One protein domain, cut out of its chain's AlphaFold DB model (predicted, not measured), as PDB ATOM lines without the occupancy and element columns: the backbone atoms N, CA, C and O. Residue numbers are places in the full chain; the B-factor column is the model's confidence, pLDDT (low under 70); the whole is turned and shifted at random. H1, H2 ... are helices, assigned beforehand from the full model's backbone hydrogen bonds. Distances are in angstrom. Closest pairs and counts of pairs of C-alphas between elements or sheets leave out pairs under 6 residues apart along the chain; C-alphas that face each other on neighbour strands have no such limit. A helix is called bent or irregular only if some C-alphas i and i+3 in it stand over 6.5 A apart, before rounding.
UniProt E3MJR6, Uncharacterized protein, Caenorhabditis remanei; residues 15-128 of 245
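AT A GLANCE: This is residues 15 to 128 of the 245 residues of an uncharacterized protein of Caenorhabditis remanei (UniProt E3MJR6). Three long helices, H1, H3 and H4, pack in a triangle, with H1 and H4 side by side and H3 crossing H1; the short H5 and H6 cover the far side of H3 from H1. Little H2 makes a corner before H3, and residues 89 to 103 loop out to one end of the longest axis. The printed part has 114 residues with six named helices, H1 to H6 in order, and no named strand: all helix. It is compact, radius of gyration of the C-alphas 14.3 A, spanning 43 by 29 by 27 A.

IN THESE COORDINATES: Find C-alpha 19 at (30.791, -46.890, 30.788); from there H1 runs 22.3 A to residue 33. H2, residues 39 to 43, is irregular, with C-alphas 39 and 42 7.3 A apart. H3, residues 45 to 64, covers 28.6 A, and H4, residues 68 to 88, 30.8 A. H5 is residues 104 to 111; H6 runs from 115 to C-alpha 125 at (19.754, -33.382, 20.218).

HOW THE PARTS SIT: Begin at the hub, H3. Its residues 51 to 58 alone touch H1, closest at C-alphas 54 and 26, 6.5 A, a steep tilt of 52 degrees. H3 and H4 form a hairpin, C-alphas 62 and 71 closest at 6.0 A, at 35.0 degrees, only just steep. H1 touches H4 at a shallow tilt of 18 degrees, the same way, C-alphas 29 and 79 closest at 5.8 A. H6 only just touches H3, with 3 pairs of C-alphas within 8 A, closest 121 and 56, 7.1 A. H5 touches H4, C-alphas 111 and 81 closest at 7.3 A. H2 and H3 touch only at the corner, and only just, with 3 pairs of C-alphas within 8 A; C-alphas 41 and 47 are closest, 6.2 A. Every O i to N i+4 pair is within hydrogen-bond range in H3, H4, H5 and H6; H1 has 10 of 11, H2 0 of 1, with 1 of 2 O i to N i+3 pairs.

THE WHOLE: C-alphas 66 and 95 are farthest apart, 43.3 A. The printed part has no cut. H4 to H5 is the long link. Look for low pLDDT, under 70, at residues 115 and 125 to 128.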
ATOM      1  N   SER A  15      24.247 -55.416  30.649       75.50
ATOM      2  CA  SER A  15      24.151 -54.487  31.782       75.50
ATOM      3  C   SER A  15      25.465 -54.338  32.556       75.50
ATOM      4  O   SER A  15      25.697 -53.326  33.218       75.50
ATOM      5  N   ARG A  16      26.367 -55.325  32.456       78.88
ATOM      6  CA  ARG A  16      27.680 -55.314  33.124       78.88
ATOM      7  C   ARG A  16      28.741 -54.524  32.351       78.88
ATOM      8  O   ARG A  16      29.881 -54.419  32.815       78.88
ATOM      9  N   LEU A  17      28.410 -53.974  31.181       81.62
ATOM     10  CA  LEU A  17      29.349 -53.188  30.384       81.62
ATOM     11  C   LEU A  17      29.741 -51.889  31.098       81.62
ATOM     12  O   LEU A  17      28.919 -51.041  31.434       81.62
ATOM     13  N   ASN A  18      31.049 -51.708  31.278       86.44
ATOM     14  CA  ASN A  18      31.601 -50.503  31.875       86.44
ATOM     15  C   ASN A  18      31.407 -49.293  30.942       86.44
ATOM     16  O   ASN A  18      31.720 -49.348  29.753       86.44
ATOM     17  N   ILE A  19      30.973 -48.163  31.502       87.62
ATOM     18  CA  ILE A  19      30.791 -46.890  30.788       87.62
ATOM     19  C   ILE A  19      32.069 -46.466  30.037       87.62
ATOM     20  O   ILE A  19      32.007 -46.015  28.894       87.62
ATOM     21  N   GLY A  20      33.249 -46.665  30.631       88.44
ATOM     22  CA  GLY A  20      34.534 -46.372  29.992       88.44
ATOM     23  C   GLY A  20      34.802 -47.223  28.747       88.44
ATOM     24  O   GLY A  20      35.374 -46.726  27.777       88.44
ATOM     25  N   LEU A  21      34.342 -48.477  28.735       88.25
ATOM     26  CA  LEU A  21      34.438 -49.352  27.566       88.25
ATOM     27  C   LEU A  21      33.511 -48.873  26.444       88.25
ATOM     28  O   LEU A  21      33.954 -48.780  25.301       88.25
ATOM     29  N   ARG A  22      32.276 -48.476  26.771       91.00
ATOM     30  CA  ARG A  22      31.334 -47.878  25.806       91.00
ATOM     31  C   ARG A  22      31.925 -46.626  25.152       91.00
ATOM     32  O   ARG A  22      32.003 -46.536  23.928       91.00
ATOM     33  N   TYR A  23      32.491 -45.715  25.949       91.19
ATOM     34  CA  TYR A  23      33.195 -44.535  25.427       91.19
ATOM     35  C   TYR A  23      34.404 -44.883  24.550       91.19
ATOM     36  O   TYR A  23      34.664 -44.213  23.547       91.19
ATOM     37  N   TYR A  24      35.159 -45.919  24.909       91.12
ATOM     38  CA  TYR A  24      36.279 -46.389  24.099       91.12
ATOM     39  C   TYR A  24      35.820 -46.928  22.735       91.12
ATOM     40  O   TYR A  24      36.459 -46.645  21.718       91.12
ATOM     41  N   LEU A  25      34.701 -47.653  22.691       91.19
ATOM     42  CA  LEU A  25      34.120 -48.175  21.454       91.19
ATOM     43  C   LEU A  25      33.581 -47.053  20.564       91.19
ATOM     44  O   LEU A  25      33.905 -47.024  19.381       91.19
ATOM     45  N   ILE A  26      32.885 -46.066  21.134       92.38
ATOM     46  CA  ILE A  26      32.457 -44.847  20.423       92.38
ATOM     47  C   ILE A  26      33.657 -44.169  19.751       92.38
ATOM     48  O   ILE A  26      33.630 -43.864  18.559       92.38
ATOM     49  N   ARG A  27      34.769 -44.007  20.479       91.06
ATOM     50  CA  ARG A  27      36.009 -43.447  19.914       91.06
ATOM     51  C   ARG A  27      36.595 -44.304  18.793       91.06
ATOM     52  O   ARG A  27      37.186 -43.748  17.870       91.06
ATOM     53  N   LYS A  28      36.462 -45.635  18.852       90.81
ATOM     54  CA  LYS A  28      36.867 -46.509  17.740       90.81
ATOM     55  C   LYS A  28      36.021 -46.264  16.498       90.81
ATOM     56  O   LYS A  28      36.602 -46.174  15.424       90.81
ATOM     57  N   VAL A  29      34.704 -46.122  16.645       90.25
ATOM     58  CA  VAL A  29      33.802 -45.801  15.527       90.25
ATOM     59  C   VAL A  29      34.176 -44.448  14.917       90.25
ATOM     60  O   VAL A  29      34.369 -44.355  13.712       90.25
ATOM     61  N   ILE A  30      34.404 -43.418  15.738       91.31
ATOM     62  CA  ILE A  30      34.786 -42.083  15.247       91.31
ATOM     63  C   ILE A  30      36.093 -42.126  14.444       91.31
ATOM     64  O   ILE A  30      36.188 -41.525  13.377       91.31
ATOM     65  N   ARG A  31      37.089 -42.888  14.915       90.19
ATOM     66  CA  ARG A  31      38.396 -43.027  14.242       90.19
ATOM     67  C   ARG A  31      38.334 -43.692  12.871       90.19
ATOM     68  O   ARG A  31      39.303 -43.606  12.125       90.19
ATOM     69  N   VAL A  32      37.243 -44.379  12.555       88.12
ATOM     70  CA  VAL A  32      37.036 -44.973  11.232       88.12
ATOM     71  C   VAL A  32      36.788 -43.884  10.192       88.12
ATOM     72  O   VAL A  32      37.328 -43.976   9.095       88.12
ATOM     73  N   VAL A  33      36.006 -42.865  10.557       84.75
ATOM     74  CA  VAL A  33      35.663 -41.724   9.695       84.75
ATOM     75  C   VAL A  33      36.735 -40.650   9.760       84.75
ATOM     76  O   VAL A  33      37.180 -40.167   8.725       84.75
ATOM     77  N   VAL A  34      37.209 -40.326  10.965       86.56
ATOM     78  CA  VAL A  34      38.253 -39.319  11.174       86.56
ATOM     79  C   VAL A  34      39.436 -39.956  11.902       86.56
ATOM     80  O   VAL A  34      39.494 -39.952  13.135       86.56
ATOM     81  N   PRO A  35      40.414 -40.513  11.164       85.81
ATOM     82  CA  PRO A  35      41.549 -41.214  11.762       85.81
ATOM     83  C   PRO A  35      42.417 -40.330  12.661       85.81
ATOM     84  O   PRO A  35      43.023 -40.821  13.618       85.81
ATOM     85  N   ARG A  36      42.506 -39.035  12.339       84.81
ATOM     86  CA  ARG A  36      43.346 -38.051  13.030       84.81
ATOM     87  C   ARG A  36      42.584 -36.733  13.207       84.81
ATOM     88  O   ARG A  36      42.767 -35.836  12.392       84.81
ATOM     89  N   PRO A  37      41.725 -36.617  14.234       84.12
ATOM     90  CA  PRO A  37      41.114 -35.337  14.568       84.12
ATOM     91  C   PRO A  37      42.203 -34.363  15.038       84.12
ATOM     92  O   PRO A  37      43.090 -34.755  15.802       84.12
ATOM     93  N   ASP A  38      42.153 -33.118  14.572       85.50
ATOM     94  CA  ASP A  38      43.038 -32.060  15.052       85.50
ATOM     95  C   ASP A  38      42.602 -31.538  16.445       85.50
ATOM     96  O   ASP A  38      41.663 -32.048  17.062       85.50
ATOM     97  N   ILE A  39      43.310 -30.535  16.972       85.31
ATOM     98  CA  ILE A  39      43.008 -29.927  18.284       85.31
ATOM     99  C   ILE A  39      41.668 -29.169  18.256       85.31
ATOM    100  O   ILE A  39      40.983 -29.087  19.276       85.31
ATOM    101  N   ASN A  40      41.280 -28.651  17.091       85.56
ATOM    102  CA  ASN A  40      40.061 -27.887  16.874       85.56
ATOM    103  C   ASN A  40      38.843 -28.765  16.553       85.56
ATOM    104  O   ASN A  40      37.737 -28.241  16.454       85.56
ATOM    105  N   ALA A  41      39.010 -30.088  16.466       85.12
ATOM    106  CA  ALA A  41      37.941 -31.046  16.192       85.12
ATOM    107  C   ALA A  41      36.708 -30.845  17.080       85.12
ATOM    108  O   ALA A  41      35.584 -31.009  16.629       85.12
ATOM    109  N   GLY A  42      36.911 -30.479  18.348       83.94
ATOM    110  CA  GLY A  42      35.814 -30.241  19.286       83.94
ATOM    111  C   GLY A  42      34.971 -28.995  18.992       83.94
ATOM    112  O   GLY A  42      33.933 -28.840  19.624       83.94
ATOM    113  N   TYR A  43      35.408 -28.123  18.079       87.62
ATOM    114  CA  TYR A  43      34.728 -26.879  17.709       87.62
ATOM    115  C   TYR A  43      34.109 -26.919  16.304       87.62
ATOM    116  O   TYR A  43      33.311 -26.043  15.982       87.62
ATOM    117  N   ASP A  44      34.458 -27.898  15.463       89.12
ATOM    118  CA  ASP A  44      33.857 -28.040  14.132       89.12
ATOM    119  C   ASP A  44      32.440 -28.620  14.265       89.12
ATOM    120  O   ASP A  44      32.252 -29.698  14.837       89.12
ATOM    121  N   ALA A  45      31.445 -27.916  13.719       86.38
ATOM    122  CA  ALA A  45      30.039 -28.315  13.780       86.38
ATOM    123  C   ALA A  45      29.814 -29.739  13.244       86.38
ATOM    124  O   ALA A  45      29.124 -30.534  13.876       86.38
ATOM    125  N   ARG A  46      30.492 -30.113  12.149       88.69
ATOM    126  CA  ARG A  46      30.356 -31.433  11.512       88.69
ATOM    127  C   ARG A  46      30.885 -32.542  12.411       88.69
ATOM    128  O   ARG A  46      30.313 -33.627  12.478       88.69
ATOM    129  N   MET A  47      31.983 -32.278  13.117       89.94
ATOM    130  CA  MET A  47      32.539 -33.224  14.083       89.94
ATOM    131  C   MET A  47      31.631 -33.356  15.307       89.94
ATOM    132  O   MET A  47      31.410 -34.473  15.774       89.94
ATOM    133  N   ILE A  48      31.101 -32.246  15.825       89.50
ATOM    134  CA  ILE A  48      30.177 -32.251  16.966       89.50
ATOM    135  C   ILE A  48      28.931 -33.084  16.634       89.50
ATOM    136  O   ILE A  48      28.607 -34.010  17.381       89.50
ATOM    137  N   GLU A  49      28.297 -32.817  15.489       87.19
ATOM    138  CA  GLU A  49      27.130 -33.556  14.989       87.19
ATOM    139  C   GLU A  49      27.446 -35.040  14.777       87.19
ATOM    140  O   GLU A  49      26.725 -35.915  15.258       87.19
ATOM    141  N   PHE A  50      28.572 -35.353  14.133       89.19
ATOM    142  CA  PHE A  50      28.978 -36.736  13.903       89.19
ATOM    143  C   PHE A  50      29.216 -37.500  15.212       89.19
ATOM    144  O   PHE A  50      28.776 -38.640  15.368       89.19
ATOM    145  N   VAL A  51      29.884 -36.882  16.191       90.44
ATOM    146  CA  VAL A  51      30.106 -37.487  17.512       90.44
ATOM    147  C   VAL A  51      28.782 -37.715  18.241       90.44
ATOM    148  O   VAL A  51      28.630 -38.754  18.889       90.44
ATOM    149  N   ALA A  52      27.835 -36.779  18.148       89.06
ATOM    150  CA  ALA A  52      26.494 -36.937  18.702       89.06
ATOM    151  C   ALA A  52      25.758 -38.121  18.062       89.06
ATOM    152  O   ALA A  52      25.264 -39.002  18.768       89.06
ATOM    153  N   TYR A  53      25.799 -38.218  16.737       88.06
ATOM    154  CA  TYR A  53      25.177 -39.307  15.996       88.06
ATOM    155  C   TYR A  53      25.774 -40.680  16.341       88.06
ATOM    156  O   TYR A  53      25.050 -41.643  16.595       88.06
ATOM    157  N   VAL A  54      27.104 -40.792  16.448       90.50
ATOM    158  CA  VAL A  54      27.761 -42.045  16.869       90.50
ATOM    159  C   VAL A  54      27.348 -42.448  18.289       90.50
ATOM    160  O   VAL A  54      27.166 -43.637  18.554       90.50
ATOM    161  N   LYS A  55      27.196 -41.486  19.210       91.19
ATOM    162  CA  LYS A  55      26.704 -41.765  20.569       91.19
ATOM    163  C   LYS A  55      25.272 -42.296  20.546       91.19
ATOM    164  O   LYS A  55      24.991 -43.259  21.251       91.19
ATOM    165  N   TYR A  56      24.403 -41.712  19.725       89.06
ATOM    166  CA  TYR A  56      23.030 -42.183  19.558       89.06
ATOM    167  C   TYR A  56      22.980 -43.609  18.991       89.06
ATOM    168  O   TYR A  56      22.331 -44.482  19.563       89.06
ATOM    169  N   LEU A  57      23.752 -43.900  17.939       89.50
ATOM    170  CA  LEU A  57      23.842 -45.251  17.375       89.50
ATOM    171  C   LEU A  57      24.355 -46.285  18.384       89.50
ATOM    172  O   LEU A  57      23.880 -47.423  18.413       89.50
ATOM    173  N   GLU A  58      25.342 -45.910  19.200       92.19
ATOM    174  CA  GLU A  58      25.848 -46.771  20.265       92.19
ATOM    175  C   GLU A  58      24.785 -47.023  21.333       92.19
ATOM    176  O   GLU A  58      24.598 -48.174  21.726       92.19
ATOM    177  N   LYS A  59      24.055 -45.981  21.746       91.00
ATOM    178  CA  LYS A  59      22.944 -46.079  22.695       91.00
ATOM    179  C   LYS A  59      21.853 -47.014  22.169       91.00
ATOM    180  O   LYS A  59      21.515 -47.975  22.853       91.00
ATOM    181  N   LYS A  60      21.397 -46.832  20.926       89.00
ATOM    182  CA  LYS A  60      20.418 -47.729  20.288       89.00
ATOM    183  C   LYS A  60      20.917 -49.165  20.170       89.00
ATOM    184  O   LYS A  60      20.152 -50.106  20.357       89.00
ATOM    185  N   SER A  61      22.203 -49.357  19.881       89.69
ATOM    186  CA  SER A  61      22.801 -50.699  19.843       89.69
ATOM    187  C   SER A  61      22.840 -51.340  21.228       89.69
ATOM    188  O   SER A  61      22.592 -52.534  21.349       89.69
ATOM    189  N   PHE A  62      23.126 -50.556  22.268       90.31
ATOM    190  CA  PHE A  62      23.121 -51.002  23.657       90.31
ATOM    191  C   PHE A  62      21.714 -51.385  24.133       90.31
ATOM    192  O   PHE A  62      21.559 -52.406  24.788       90.31
ATOM    193  N   GLU A  63      20.692 -50.610  23.767       89.44
ATOM    194  CA  GLU A  63      19.289 -50.872  24.124       89.44
ATOM    195  C   GLU A  63      18.701 -52.090  23.399       89.44
ATOM    196  O   GLU A  63      17.873 -52.805  23.960       89.44
ATOM    197  N   ARG A  64      19.121 -52.337  22.152       87.88
ATOM    198  CA  ARG A  64      18.663 -53.483  21.347       87.88
ATOM    199  C   ARG A  64      19.362 -54.790  21.699       87.88
ATOM    200  O   ARG A  64      18.778 -55.853  21.497       87.88
ATOM    201  N   ALA A  65      20.608 -54.715  22.154       89.50
ATOM    202  CA  ALA A  65      21.411 -55.894  22.419       89.50
ATOM    203  C   ALA A  65      20.885 -56.665  23.632       89.50
ATOM    204  O   ALA A  65      20.696 -56.108  24.710       89.50
ATOM    205  N   GLN A  66      20.714 -57.974  23.467       84.62
ATOM    206  CA  GLN A  66      20.351 -58.869  24.573       84.62
ATOM    207  C   GLN A  66      21.581 -59.477  25.254       84.62
ATOM    208  O   GLN A  66      21.531 -59.841  26.425       84.62
ATOM    209  N   THR A  67      22.689 -59.582  24.517       88.38
ATOM    210  CA  THR A  67      23.955 -60.145  24.998       88.38
ATOM    211  C   THR A  67      25.125 -59.241  24.637       88.38
ATOM    212  O   THR A  67      25.058 -58.435  23.702       88.38
ATOM    213  N   ARG A  68      26.229 -59.361  25.376       86.56
ATOM    214  CA  ARG A  68      27.444 -58.575  25.138       86.56
ATOM    215  C   ARG A  68      28.006 -58.818  23.735       86.56
ATOM    216  O   ARG A  68      28.483 -57.881  23.094       86.56
ATOM    217  N   ASP A  69      27.932 -60.055  23.260       87.06
ATOM    218  CA  ASP A  69      28.384 -60.420  21.916       87.06
ATOM    219  C   ASP A  69      27.507 -59.793  20.828       87.06
ATOM    220  O   ASP A  69      28.031 -59.284  19.833       87.06
ATOM    221  N   ASP A  70      26.191 -59.743  21.046       89.94
ATOM    222  CA  ASP A  70      25.249 -59.070  20.150       89.94
ATOM    223  C   ASP A  70      25.522 -57.558  20.079       89.94
ATOM    224  O   ASP A  70      25.632 -56.984  18.994       89.94
ATOM    225  N   TYR A  71      25.794 -56.917  21.222       91.19
ATOM    226  CA  TYR A  71      26.217 -55.514  21.268       91.19
ATOM    227  C   TYR A  71      27.489 -55.255  20.438       91.19
ATOM    228  O   TYR A  71      27.540 -54.310  19.640       91.19
ATOM    229  N   TYR A  72      28.516 -56.104  20.565       90.56
ATOM    230  CA  TYR A  72      29.725 -55.978  19.748       90.56
ATOM    231  C   TYR A  72      29.462 -56.226  18.260       90.56
ATOM    232  O   TYR A  72      30.052 -55.541  17.420       90.56
ATOM    233  N   ALA A  73      28.580 -57.168  17.920       90.88
ATOM    234  CA  ALA A  73      28.195 -57.443  16.541       90.88
ATOM    235  C   ALA A  73      27.472 -56.242  15.905       90.88
ATOM    236  O   ALA A  73      27.790 -55.859  14.773       90.88
ATOM    237  N   LEU A  74      26.563 -55.593  16.640       91.50
ATOM    238  CA  LEU A  74      25.878 -54.370  16.210       91.50
ATOM    239  C   LEU A  74      26.865 -53.215  15.988       91.50
ATOM    240  O   LEU A  74      26.838 -52.574  14.935       91.50
ATOM    241  N   LEU A  75      27.812 -52.999  16.906       91.31
ATOM    242  CA  LEU A  75      28.865 -51.993  16.728       91.31
ATOM    243  C   LEU A  75      29.785 -52.293  15.540       91.31
ATOM    244  O   LEU A  75      30.132 -51.389  14.776       91.31
ATOM    245  N   ALA A  76      30.172 -53.554  15.345       90.62
ATOM    246  CA  ALA A  76      30.967 -53.963  14.192       90.62
ATOM    247  C   ALA A  76      30.215 -53.697  12.879       90.62
ATOM    248  O   ALA A  76      30.810 -53.222  11.909       90.62
ATOM    249  N   ARG A  77      28.897 -53.926  12.863       90.06
ATOM    250  CA  ARG A  77      28.029 -53.595  11.728       90.06
ATOM    251  C   ARG A  77      28.005 -52.094  11.450       90.06
ATOM    252  O   ARG A  77      28.080 -51.723  10.281       90.06
ATOM    253  N   ILE A  78      27.949 -51.247  12.482       90.06
ATOM    254  CA  ILE A  78      28.042 -49.782  12.341       90.06
ATOM    255  C   ILE A  78      29.374 -49.383  11.699       90.06
ATOM    256  O   ILE A  78      29.385 -48.660  10.704       90.06
ATOM    257  N   ILE A  79      30.492 -49.908  12.205       89.56
ATOM    258  CA  ILE A  79      31.834 -49.621  11.673       89.56
ATOM    259  C   ILE A  79      31.955 -50.050  10.212       89.56
ATOM    260  O   ILE A  79      32.386 -49.262   9.370       89.56
ATOM    261  N   PHE A  80      31.565 -51.288   9.902       88.81
ATOM    262  CA  PHE A  80      31.625 -51.830   8.546       88.81
ATOM    263  C   PHE A  80      30.827 -50.971   7.570       88.81
ATOM    264  O   PHE A  80      31.280 -50.657   6.468       88.81
ATOM    265  N   ARG A  81      29.635 -50.562   8.002       88.25
ATOM    266  CA  ARG A  81      28.792 -49.657   7.249       88.25
ATOM    267  C   ARG A  81      29.525 -48.329   7.006       88.25
ATOM    268  O   ARG A  81      29.738 -47.963   5.852       88.25
ATOM    269  N   MET A  82      29.991 -47.640   8.043       87.38
ATOM    270  CA  MET A  82      30.688 -46.355   7.875       87.38
ATOM    271  C   MET A  82      31.894 -46.454   6.927       87.38
ATOM    272  O   MET A  82      32.045 -45.619   6.041       87.38
ATOM    273  N   GLN A  83      32.698 -47.518   7.029       86.19
ATOM    274  CA  GLN A  83      33.808 -47.769   6.098       86.19
ATOM    275  C   GLN A  83      33.344 -47.899   4.651       86.19
ATOM    276  O   GLN A  83      33.965 -47.342   3.747       86.19
ATOM    277  N   LYS A  84      32.248 -48.630   4.427       87.69
ATOM    278  CA  LYS A  84      31.674 -48.801   3.094       87.69
ATOM    279  C   LYS A  84      31.245 -47.459   2.499       87.69
ATOM    280  O   LYS A  84      31.500 -47.242   1.321       87.69
ATOM    281  N   GLN A  85      30.666 -46.562   3.302       83.69
ATOM    282  CA  GLN A  85      30.293 -45.221   2.839       83.69
ATOM    283  C   GLN A  85      31.491 -44.353   2.479       83.69
ATOM    284  O   GLN A  85      31.508 -43.733   1.420       83.69
ATOM    285  N   LEU A  86      32.528 -44.343   3.315       83.38
ATOM    286  CA  LEU A  86      33.751 -43.590   3.020       83.38
ATOM    287  C   LEU A  86      34.448 -44.085   1.751       83.38
ATOM    288  O   LEU A  86      35.108 -43.310   1.071       83.38
ATOM    289  N   ALA A  87      34.307 -45.372   1.424       83.62
ATOM    290  CA  ALA A  87      34.844 -45.932   0.190       83.62
ATOM    291  C   ALA A  87      34.036 -45.528  -1.056       83.62
ATOM    292  O   ALA A  87      34.604 -45.469  -2.145       83.62
ATOM    293  N   THR A  88      32.729 -45.280  -0.922       84.50
ATOM    294  CA  THR A  88      31.857 -44.875  -2.037       84.50
ATOM    295  C   THR A  88      31.805 -43.366  -2.250       84.50
ATOM    296  O   THR A  88      31.535 -42.929  -3.368       84.50
ATOM    297  N   ARG A  89      32.050 -42.569  -1.205       81.06
ATOM    298  CA  ARG A  89      32.033 -41.106  -1.293       81.06
ATOM    299  C   ARG A  89      33.320 -40.579  -1.944       81.06
ATOM    300  O   ARG A  89      34.400 -41.130  -1.717       81.06
ATOM    301  N   PRO A  90      33.232 -39.514  -2.760       79.75
ATOM    302  CA  PRO A  90      34.421 -38.806  -3.203       79.75
ATOM    303  C   PRO A  90      35.127 -38.208  -1.985       79.75
ATOM    304  O   PRO A  90      34.472 -37.700  -1.076       79.75
ATOM    305  N   LYS A  91      36.461 -38.268  -1.975       79.88
ATOM    306  CA  LYS A  91      37.246 -37.627  -0.918       79.88
ATOM    307  C   LYS A  91      37.037 -36.118  -0.957       79.88
ATOM    308  O   LYS A  91      37.042 -35.524  -2.040       79.88
ATOM    309  N   GLY A  92      36.877 -35.525   0.217       77.12
ATOM    310  CA  GLY A  92      36.801 -34.089   0.407       77.12
ATOM    311  C   GLY A  92      38.093 -33.372  -0.004       77.12
ATOM    312  O   GLY A  92      39.099 -34.005  -0.352       77.12
ATOM    313  N   PRO A  93      38.081 -32.029   0.008       82.50
ATOM    314  CA  PRO A  93      39.267 -31.226  -0.263       82.50
ATOM    315  C   PRO A  93      40.430 -31.640   0.645       82.50
ATOM    316  O   PRO A  93      40.245 -31.809   1.845       82.50
ATOM    317  N   ALA A  94      41.640 -31.766   0.091       77.25
ATOM    318  CA  ALA A  94      42.814 -32.198   0.858       77.25
ATOM    319  C   ALA A  94      43.166 -31.259   2.030       77.25
ATOM    320  O   ALA A  94      43.791 -31.700   2.993       77.25
ATOM    321  N   ASP A  95      42.752 -29.992   1.942       83.31
ATOM    322  CA  ASP A  95      42.953 -28.973   2.975       83.31
ATOM    323  C   ASP A  95      41.903 -29.030   4.101       83.31
ATOM    324  O   ASP A  95      42.094 -28.399   5.138       83.31
ATOM    325  N   ASP A  96      40.808 -29.781   3.929       83.69
ATOM    326  CA  ASP A  96      39.732 -29.902   4.915       83.69
ATOM    327  C   ASP A  96      39.736 -31.301   5.560       83.69
ATOM    328  O   ASP A  96      39.225 -32.260   4.970       83.69
ATOM    329  N   PRO A  97      40.268 -31.448   6.790       78.88
ATOM    330  CA  PRO A  97      40.363 -32.741   7.468       78.88
ATOM    331  C   PRO A  97      38.999 -33.354   7.829       78.88
ATOM    332  O   PRO A  97      38.948 -34.521   8.223       78.88
ATOM    333  N   TYR A  98      37.903 -32.597   7.699       86.19
ATOM    334  CA  TYR A  98      36.540 -33.026   8.022       86.19
ATOM    335  C   TYR A  98      35.613 -33.059   6.803       86.19
ATOM    336  O   TYR A  98      34.429 -33.360   6.947       86.19
ATOM    337  N   GLY A  99      36.136 -32.808   5.599       83.12
ATOM    338  CA  GLY A  99      35.353 -32.861   4.361       83.12
ATOM    339  C   GLY A  99      34.797 -34.256   4.047       83.12
ATOM    340  O   GLY A  99      33.780 -34.382   3.372       83.12
ATOM    341  N   ASP A 100      35.431 -35.304   4.580       84.00
ATOM    342  CA  ASP A 100      34.997 -36.695   4.414       84.00
ATOM    343  C   ASP A 100      33.831 -37.084   5.342       84.00
ATOM    344  O   ASP A 100      33.219 -38.140   5.145       84.00
ATOM    345  N   ILE A 101      33.493 -36.252   6.341       86.38
ATOM    346  CA  ILE A 101      32.388 -36.534   7.264       86.38
ATOM    347  C   ILE A 101      31.062 -36.499   6.478       86.38
ATOM    348  O   ILE A 101      30.780 -35.524   5.775       86.38
ATOM    349  N   PRO A 102      30.253 -37.569   6.530       82.56
ATOM    350  CA  PRO A 102      28.929 -37.584   5.919       82.56
ATOM    351  C   PRO A 102      27.948 -36.687   6.669       82.56
ATOM    352  O   PRO A 102      28.047 -36.524   7.884       82.56
ATOM    353  N   LEU A 103      26.996 -36.117   5.931       81.94
ATOM    354  CA  LEU A 103      25.967 -35.267   6.527       81.94
ATOM    355  C   LEU A 103      25.009 -36.112   7.392       81.94
ATOM    356  O   LEU A 103      24.831 -37.302   7.110       81.94
ATOM    357  N   PRO A 104      24.356 -35.527   8.413       73.00
ATOM    358  CA  PRO A 104      23.480 -36.269   9.326       73.00
ATOM    359  C   PRO A 104      22.354 -37.048   8.627       73.00
ATOM    360  O   PRO A 104      22.127 -38.219   8.927       73.00
ATOM    361  N   HIS A 105      21.703 -36.443   7.630       73.75
ATOM    362  CA  HIS A 105      20.638 -37.101   6.864       73.75
ATOM    363  C   HIS A 105      21.162 -38.273   6.010       73.75
ATOM    364  O   HIS A 105      20.541 -39.331   5.963       73.75
ATOM    365  N   GLU A 106      22.349 -38.142   5.403       78.50
ATOM    366  CA  GLU A 106      22.982 -39.227   4.635       78.50
ATOM    367  C   GLU A 106      23.359 -40.410   5.536       78.50
ATOM    368  O   GLU A 106      23.292 -41.572   5.127       78.50
ATOM    369  N   LEU A 107      23.777 -40.115   6.770       78.62
ATOM    370  CA  LEU A 107      24.066 -41.127   7.778       78.62
ATOM    371  C   LEU A 107      22.807 -41.917   8.147       78.62
ATOM    372  O   LEU A 107      22.883 -43.143   8.226       78.62
ATOM    373  N   ALA A 108      21.664 -41.252   8.319       77.06
ATOM    374  CA  ALA A 108      20.394 -41.891   8.658       77.06
ATOM    375  C   ALA A 108      19.928 -42.892   7.590       77.06
ATOM    376  O   ALA A 108      19.748 -44.079   7.897       77.06
ATOM    377  N   ASP A 109      19.848 -42.444   6.334       76.88
ATOM    378  CA  ASP A 109      19.477 -43.278   5.184       76.88
ATOM    379  C   ASP A 109      20.386 -44.499   5.070       76.88
ATOM    380  O   ASP A 109      19.967 -45.633   4.819       76.88
ATOM    381  N   PHE A 110      21.674 -44.272   5.292       74.56
ATOM    382  CA  PHE A 110      22.670 -45.305   5.157       74.56
ATOM    383  C   PHE A 110      22.635 -46.344   6.284       74.56
ATOM    384  O   PHE A 110      22.816 -47.552   6.063       74.56
ATOM    385  N   MET A 111      22.431 -45.879   7.510       78.31
ATOM    386  CA  MET A 111      22.302 -46.744   8.671       78.31
ATOM    387  C   MET A 111      20.964 -47.493   8.668       78.31
ATOM    388  O   MET A 111      20.846 -48.511   9.359       78.31
ATOM    389  N   GLY A 112      20.031 -47.086   7.800       73.44
ATOM    390  CA  GLY A 112      18.706 -47.676   7.670       73.44
ATOM    391  C   GLY A 112      17.893 -47.456   8.935       73.44
ATOM    392  O   GLY A 112      17.211 -48.382   9.371       73.44
ATOM    393  N   LEU A 113      18.064 -46.284   9.554       75.06
ATOM    394  CA  LEU A 113      17.207 -45.852  10.649       75.06
ATOM    395  C   LEU A 113      15.788 -45.661  10.108       75.06
ATOM    396  O   LEU A 113      15.616 -45.218   8.969       75.06
ATOM    397  N   SER A 114      14.775 -46.032  10.890       75.50
ATOM    398  CA  SER A 114      13.404 -45.653  10.541       75.50
ATOM    399  C   SER A 114      13.236 -44.137  10.658       75.50
ATOM    400  O   SER A 114      14.003 -43.461  11.343       75.50
ATOM    401  N   GLN A 115      12.209 -43.601  10.000       69.56
ATOM    402  CA  GLN A 115      11.861 -42.186  10.118       69.56
ATOM    403  C   GLN A 115      11.591 -41.791  11.585       69.56
ATOM    404  O   GLN A 115      12.041 -40.742  12.023       69.56
ATOM    405  N   GLU A 116      10.990 -42.694  12.365       74.88
ATOM    406  CA  GLU A 116      10.759 -42.530  13.809       74.88
ATOM    407  C   GLU A 116      12.068 -42.415  14.615       74.88
ATOM    408  O   GLU A 116      12.170 -41.599  15.522       74.88
ATOM    409  N   GLU A 117      13.095 -43.212  14.290       75.88
ATOM    410  CA  GLU A 117      14.399 -43.127  14.969       75.88
ATOM    411  C   GLU A 117      15.133 -41.824  14.644       75.88
ATOM    412  O   GLU A 117      15.881 -41.302  15.472       75.88
ATOM    413  N   LEU A 118      14.945 -41.303  13.433       73.25
ATOM    414  CA  LEU A 118      15.518 -40.025  13.035       73.25
ATOM    415  C   LEU A 118      14.856 -38.866  13.788       73.25
ATOM    416  O   LEU A 118      15.562 -38.031  14.345       73.25
ATOM    417  N   GLU A 119      13.524 -38.873  13.861       74.94
ATOM    418  CA  GLU A 119      12.743 -37.901  14.637       74.94
ATOM    419  C   GLU A 119      13.146 -37.933  16.120       74.94
ATOM    420  O   GLU A 119      13.425 -36.891  16.705       74.94
ATOM    421  N   GLU A 120      13.308 -39.123  16.709       80.00
ATOM    422  CA  GLU A 120      13.783 -39.273  18.090       80.00
ATOM    423  C   GLU A 120      15.204 -38.717  18.292       80.00
ATOM    424  O   GLU A 120      15.501 -38.117  19.325       80.00
ATOM    425  N   PHE A 121      16.108 -38.907  17.324       76.12
ATOM    426  CA  PHE A 121      17.455 -38.334  17.399       76.12
ATOM    427  C   PHE A 121      17.422 -36.803  17.373       76.12
ATOM    428  O   PHE A 121      18.104 -36.169  18.186       76.12
ATOM    429  N   ASP A 122      16.634 -36.222  16.470       71.25
ATOM    430  CA  ASP A 122      16.498 -34.772  16.334       71.25
ATOM    431  C   ASP A 122      15.867 -34.156  17.595       71.25
ATOM    432  O   ASP A 122      16.363 -33.144  18.093       71.25
ATOM    433  N   GLU A 123      14.863 -34.810  18.187       73.00
ATOM    434  CA  GLU A 123      14.275 -34.421  19.479       73.00
ATOM    435  C   GLU A 123      15.270 -34.538  20.653       73.00
ATOM    436  O   GLU A 123      15.304 -33.680  21.537       73.00
ATOM    437  N   GLU A 124      16.115 -35.577  20.688       73.81
ATOM    438  CA  GLU A 124      17.125 -35.742  21.745       73.81
ATOM    439  C   GLU A 124      18.260 -34.714  21.649       73.81
ATOM    440  O   GLU A 124      18.777 -34.262  22.677       73.81
ATOM    441  N   GLN A 125      18.698 -34.376  20.431       69.50
ATOM    442  CA  GLN A 125      19.754 -33.382  20.218       69.50
ATOM    443  C   GLN A 125      19.237 -31.952  20.333       69.50
ATOM    444  O   GLN A 125      19.996 -31.062  20.729       69.50
ATOM    445  N   ASN A 126      17.956 -31.741  20.048       64.19
ATOM    446  CA  ASN A 126      17.277 -30.478  20.236       64.19
ATOM    447  C   ASN A 126      16.102 -30.647  21.219       64.19
ATOM    448  O   ASN A 126      14.954 -30.762  20.799       64.19
ATOM    449  N   PRO A 127      16.355 -30.610  22.546       56.47
ATOM    450  CA  PRO A 127      15.308 -30.768  23.564       56.47
ATOM    451  C   PRO A 127      14.255 -29.648  23.529       56.47
ATOM    452  O   PRO A 127      13.230 -29.722  24.206       56.47
ATOM    453  N   GLN A 128      14.513 -28.594  22.755       51.06
ATOM    454  CA  GLN A 128      13.490 -27.695  22.256       51.06
ATOM    455  C   GLN A 128      12.786 -28.406  21.096       51.06
ATOM    456  O   GLN A 128      13.188 -28.266  19.945       51.06
TER     457      GLN A 128